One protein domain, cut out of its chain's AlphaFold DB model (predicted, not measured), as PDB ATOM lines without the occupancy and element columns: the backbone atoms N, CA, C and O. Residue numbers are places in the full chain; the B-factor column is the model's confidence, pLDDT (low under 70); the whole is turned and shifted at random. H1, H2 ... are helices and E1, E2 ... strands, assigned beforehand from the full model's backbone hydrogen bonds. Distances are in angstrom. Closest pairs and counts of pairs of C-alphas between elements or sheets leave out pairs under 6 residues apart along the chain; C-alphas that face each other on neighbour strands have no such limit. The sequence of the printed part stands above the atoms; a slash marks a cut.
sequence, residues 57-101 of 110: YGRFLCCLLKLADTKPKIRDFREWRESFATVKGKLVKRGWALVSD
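This is residues 57 to 101 of the 110 residues of an uncharacterized protein of Rhodocyclaceae bacterium (UniProt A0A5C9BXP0). What shape? Strands E1 and E2 form a long hairpin; helix H1 follows near its open end, then short strand E3. What is printed? The printed part has 45 residues with E1, E2, H1 and E3 in order, class mixed. It is only just loose, close to compact, with radius of gyration of the C-alphas 11.7 A and spans 32 by 20 by 20 A.

Where is the hairpin? E1, residues 61 to 68, runs 23.2 A from C-alpha 61 (191.054, 227.788, 164.267); E2 is residues 74 to 80. What follows? H1, residues 84 to 93, runs 14.0 A; E3, residues 97 to 99, ends at C-alpha 99 (193.394, 223.929, 143.999).

What pairs? E1 and E2 are antiparallel, N 62 and O 80 within hydrogen-bond range at 2.8 A; E3 pairs with no named strand. Where is H1? The closest C-alphas, Cys 62 of E1 and Phe 84, are 6.5 A apart. Its O i to N i+4 pairs are within range.

Any cut? The printed part has no cut. Low confidence? Residue 101 is under 70.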
ATOM      1  N   TYR A  57     194.338 224.527 162.698       90.06
ATOM      2  CA  TYR A  57     194.821 224.276 164.051       90.06
ATOM      3  C   TYR A  57     193.612 223.833 164.890       90.06
ATOM      4  O   TYR A  57     192.781 224.640 165.293       90.06
ATOM      5  N   GLY A  58     193.440 222.530 165.112       87.00
ATOM      6  CA  GLY A  58     192.239 222.015 165.786       87.00
ATOM      7  C   GLY A  58     190.930 222.282 165.016       87.00
ATOM      8  O   GLY A  58     190.917 222.479 163.803       87.00
ATOM      9  N   ARG A  59     189.779 222.241 165.699       87.44
ATOM     10  CA  ARG A  59     188.461 222.232 165.025       87.44
ATOM     11  C   ARG A  59     187.989 223.605 164.525       87.44
ATOM     12  O   ARG A  59     187.297 223.671 163.510       87.44
ATOM     13  N   PHE A  60     188.347 224.680 165.225       92.19
ATOM     14  CA  PHE A  60     187.760 226.016 165.036       92.19
ATOM     15  C   PHE A  60     188.798 227.129 164.896       92.19
ATOM     16  O   PHE A  60     188.496 228.288 165.158       92.19
ATOM     17  N   LEU A  61     190.027 226.793 164.520       92.38
ATOM     18  CA  LEU A  61     191.054 227.788 164.267       92.38
ATOM     19  C   LEU A  61     191.737 227.464 162.945       92.38
ATOM     20  O   LEU A  61     192.274 226.380 162.740       92.38
ATOM     21  N   CYS A  62     191.703 228.427 162.038       93.38
ATOM     22  CA  CYS A  62     192.424 228.406 160.783       93.38
ATOM     23  C   CYS A  62     193.354 229.616 160.714       93.38
ATOM     24  O   CYS A  62     193.051 230.708 161.187       93.38
ATOM     25  N   CYS A  63     194.489 229.425 160.070       92.25
ATOM     26  CA  CYS A  63     195.422 230.464 159.692       92.25
ATOM     27  C   CYS A  63     195.490 230.496 158.170       92.25
ATOM     28  O   CYS A  63     195.524 229.452 157.520       92.25
ATOM     29  N   LEU A  64     195.518 231.693 157.606       92.12
ATOM     30  CA  LEU A  64     195.630 231.926 156.180       92.12
ATOM     31  C   LEU A  64     196.916 232.700 155.909       92.12
ATOM     32  O   LEU A  64     197.121 233.788 156.446       92.12
ATOM     33  N   LEU A  65     197.758 232.139 155.049       91.81
ATOM     34  CA  LEU A  65     198.960 232.786 154.543       91.81
ATOM     35  C   LEU A  65     198.741 233.207 153.104       91.81
ATOM     36  O   LEU A  65     198.422 232.380 152.252       91.81
ATOM     37  N   LYS A  66     198.949 234.492 152.831       92.25
ATOM     38  CA  LYS A  66     198.966 235.020 151.473       92.25
ATOM     39  C   LYS A  66     200.378 234.935 150.935       92.25
ATOM     40  O   LYS A  66     201.281 235.612 151.427       92.25
ATOM     41  N   LEU A  67     200.539 234.111 149.916       89.69
ATOM     42  CA  LEU A  67     201.792 233.861 149.241       89.69
ATOM     43  C   LEU A  67     201.782 234.480 147.841       89.69
ATOM     44  O   LEU A  67     200.745 234.545 147.180       89.69
ATOM     45  N   ALA A  68     202.954 234.920 147.404       83.31
ATOM     46  CA  ALA A  68     203.224 235.310 146.029       83.31
ATOM     47  C   ALA A  68     204.371 234.480 145.460       83.31
ATOM     48  O   ALA A  68     205.217 233.977 146.207       83.31
ATOM     49  N   ASP A  69     204.406 234.384 144.137       79.56
ATOM     50  CA  ASP A  69     205.429 233.620 143.426       79.56
ATOM     51  C   ASP A  69     206.787 234.345 143.420       79.56
ATOM     52  O   ASP A  69     207.844 233.717 143.381       79.56
ATOM     53  N   THR A  70     206.773 235.673 143.581       78.19
ATOM     54  CA  THR A  70     207.968 236.520 143.693       78.19
ATOM     55  C   THR A  70     208.254 236.945 145.135       78.19
ATOM     56  O   THR A  70     207.355 237.049 145.974       78.19
ATOM     57  N   LYS A  71     209.532 237.204 145.449       72.75
ATOM     58  CA  LYS A  71     209.936 237.704 146.775       72.75
ATOM     59  C   LYS A  71     209.379 239.126 147.010       72.75
ATOM     60  O   LYS A  71     209.408 239.929 146.083       72.75
ATOM     61  N   PRO A  72     208.935 239.467 148.237       72.06
ATOM     62  CA  PRO A  72     208.806 238.595 149.409       72.06
ATOM     63  C   PRO A  72     207.658 237.581 149.252       72.06
ATOM     64  O   PRO A  72     206.531 237.950 148.921       72.06
ATOM     65  N   LYS A  73     207.961 236.298 149.522       81.44
ATOM     66  CA  LYS A  73     207.030 235.178 149.296       81.44
ATOM     67  C   LYS A  73     205.791 235.267 150.179       81.44
ATOM     68  O   LYS A  73     204.707 234.978 149.699       81.44
ATOM     69  N   ILE A  74     205.938 235.652 151.448       85.56
ATOM     70  CA  ILE A  74     204.813 235.824 152.377       85.56
ATOM     71  C   ILE A  74     204.433 237.297 152.391       85.56
ATOM     72  O   ILE A  74     205.233 238.147 152.780       85.56
ATOM     73  N   ARG A  75     203.218 237.591 151.934       86.06
ATOM     74  CA  ARG A  75     202.704 238.957 151.804       86.06
ATOM     75  C   ARG A  75     201.725 239.337 152.897       86.06
ATOM     76  O   ARG A  75     201.590 240.519 153.179       86.06
ATOM     77  N   ASP A  76     201.023 238.364 153.462       89.06
ATOM     78  CA  ASP A  76     200.063 238.611 154.532       89.06
ATOM     79  C   ASP A  76     199.809 237.341 155.349       89.06
ATOM     80  O   ASP A  76     199.993 236.221 154.863       89.06
ATOM     81  N   PHE A  77     199.360 237.535 156.581       89.75
ATOM     82  CA  PHE A  77     198.973 236.489 157.512       89.75
ATOM     83  C   PHE A  77     197.674 236.900 158.200       89.75
ATOM     84  O   PHE A  77     197.541 238.029 158.677       89.75
ATOM     85  N   ARG A  78     196.721 235.970 158.296       91.44
ATOM     86  CA  ARG A  78     195.464 236.217 158.997       91.44
ATOM     87  C   ARG A  78     194.982 235.004 159.777       91.44
ATOM     88  O   ARG A  78     194.820 233.920 159.226       91.44
ATOM     89  N   GLU A  79     194.658 235.236 161.040       92.25
ATOM     90  CA  GLU A  79     193.969 234.282 161.908       92.25
ATOM     91  C   GLU A  79     192.452 234.332 161.684       92.25
ATOM     92  O   GLU A  79     191.858 235.411 161.588       92.25
ATOM     93  N   TRP A  80     191.825 233.161 161.593       92.56
ATOM     94  CA  TRP A  80     190.380 232.967 161.513       92.56
ATOM     95  C   TRP A  80     189.953 231.954 162.574       92.56
ATOM     96  O   TRP A  80     190.278 230.773 162.480       92.56
ATOM     97  N   ARG A  81     189.175 232.393 163.564       92.38
ATOM     98  CA  ARG A  81     188.621 231.534 164.626       92.38
ATOM     99  C   ARG A  81     187.377 230.785 164.154       92.38
ATOM    100  O   ARG A  81     186.299 230.907 164.723       92.38
ATOM    101  N   GLU A  82     187.519 230.080 163.039       93.50
ATOM    102  CA  GLU A  82     186.449 229.337 162.391       93.50
ATOM    103  C   GLU A  82     186.971 228.005 161.842       93.50
ATOM    104  O   GLU A  82     188.171 227.816 161.626       93.50
ATOM    105  N   SER A  83     186.052 227.069 161.595       92.94
ATOM    106  CA  SER A  83     186.380 225.798 160.944       92.94
ATOM    107  C   SER A  83     186.806 225.996 159.486       92.94
ATOM    108  O   SER A  83     186.390 226.954 158.822       92.94
ATOM    109  N   PHE A  84     187.561 225.035 158.944       93.12
ATOM    110  CA  PHE A  84     187.954 225.063 157.536       93.12
ATOM    111  C   PHE A  84     186.751 225.111 156.583       93.12
ATOM    112  O   PHE A  84     186.796 225.830 155.590       93.12
ATOM    113  N   ALA A  85     185.649 224.416 156.889       93.81
ATOM    114  CA  ALA A  85     184.447 224.431 156.051       93.81
ATOM    115  C   ALA A  85     183.874 225.853 155.895       93.81
ATOM    116  O   ALA A  85     183.563 226.293 154.785       93.81
ATOM    117  N   THR A  86     183.819 226.606 156.998       95.44
ATOM    118  CA  THR A  86     183.394 228.012 157.009       95.44
ATOM    119  C   THR A  86     184.365 228.893 156.223       95.44
ATOM    120  O   THR A  86     183.941 229.700 155.389       95.44
ATOM    121  N   VAL A  87     185.672 228.715 156.448       94.62
ATOM    122  CA  VAL A  87     186.731 229.474 155.765       94.62
ATOM    123  C   VAL A  87     186.676 229.237 154.256       94.62
ATOM    124  O   VAL A  87     186.633 230.196 153.485       94.62
ATOM    125  N   LYS A  88     186.585 227.973 153.830       95.06
ATOM    126  CA  LYS A  88     186.440 227.561 152.429       95.06
ATOM    127  C   LYS A  88     185.234 228.234 151.784       95.06
ATOM    128  O   LYS A  88     185.386 228.856 150.737       95.06
ATOM    129  N   GLY A  89     184.062 228.180 152.419       95.44
ATOM    130  CA  GLY A  89     182.853 228.825 151.898       95.44
ATOM    131  C   GLY A  89     183.026 230.334 151.696       95.44
ATOM    132  O   GLY A  89     182.632 230.874 150.661       95.44
ATOM    133  N   LYS A  90     183.669 231.026 152.642       95.75
ATOM    134  CA  LYS A  90     183.964 232.464 152.530       95.75
ATOM    135  C   LYS A  90     184.979 232.777 151.428       95.75
ATOM    136  O   LYS A  90     184.823 233.785 150.743       95.75
ATOM    137  N   LEU A  91     186.007 231.948 151.255       95.06
ATOM    138  CA  LEU A  91     187.005 232.119 150.198       95.06
ATOM    139  C   LEU A  91     186.385 231.911 148.814       95.06
ATOM    140  O   LEU A  91     186.516 232.786 147.961       95.06
ATOM    141  N   VAL A  92     185.622 230.836 148.622       95.12
ATOM    142  CA  VAL A  92     184.917 230.567 147.357       95.12
ATOM    143  C   VAL A  92     183.972 231.718 147.000       95.12
ATOM    144  O   VAL A  92     184.041 232.243 145.892       95.12
ATOM    145  N   LYS A  93     183.178 232.221 147.959       96.06
ATOM    146  CA  LYS A  93     182.308 233.399 147.754       96.06
ATOM    147  C   LYS A  93     183.065 234.672 147.349       96.06
ATOM    148  O   LYS A  93     182.480 235.563 146.748       96.06
ATOM    149  N   ARG A  94     184.356 234.779 147.677       94.62
ATOM    150  CA  ARG A  94     185.237 235.904 147.300       94.62
ATOM    151  C   ARG A  94     185.978 235.673 145.971       94.62
ATOM    152  O   ARG A  94     186.871 236.455 145.616       94.62
ATOM    153  N   GLY A  95     185.619 234.614 145.244       94.75
ATOM    154  CA  GLY A  95     186.197 234.254 143.952       94.75
ATOM    155  C   GLY A  95     187.569 233.591 144.058       94.75
ATOM    156  O   GLY A  95     188.387 233.759 143.161       94.75
ATOM    157  N   TRP A  96     187.858 232.910 145.169       95.44
ATOM    158  CA  TRP A  96     189.048 232.069 145.291       95.44
ATOM    159  C   TRP A  96     188.735 230.645 144.838       95.44
ATOM    160  O   TRP A  96     187.773 230.044 145.320       95.44
ATOM    161  N   ALA A  97     189.572 230.089 143.967       94.31
ATOM    162  CA  ALA A  97     189.467 228.703 143.525       94.31
ATOM    163  C   ALA A  97     190.295 227.801 144.445       94.31
ATOM    164  O   ALA A  97     191.467 228.091 144.675       94.31
ATOM    165  N   LEU A  98     189.699 226.736 144.986       93.31
ATOM    166  CA  LEU A  98     190.438 225.698 145.712       93.31
ATOM    167  C   LEU A  98     191.189 224.837 144.689       93.31
ATOM    168  O   LEU A  98     190.565 224.299 143.782       93.31
ATOM    169  N   VAL A  99     192.501 224.715 144.857       89.19
ATOM    170  CA  VAL A  99     193.394 223.929 143.999       89.19
ATOM    171  C   VAL A  99     193.592 222.557 144.641       89.19
ATOM    172  O   VAL A  99     193.758 222.476 145.862       89.19
ATOM    173  N   SER A 100     193.544 221.477 143.855       77.00
ATOM    174  CA  SER A 100     193.873 220.140 144.360       77.00
ATOM    175  C   SER A 100     195.386 219.993 144.528       77.00
ATOM    176  O   SER A 100     196.166 220.537 143.748       77.00
ATOM    177  N   ASP A 101     195.822 219.219 145.527       60.06
ATOM    178  CA  ASP A 101     197.253 218.980 145.779       60.06
ATOM    179  C   ASP A 101     197.983 218.372 144.558       60.06
ATOM    180  O   ASP A 101     199.192 218.529 144.423       60.06
TER     181      ASP A 101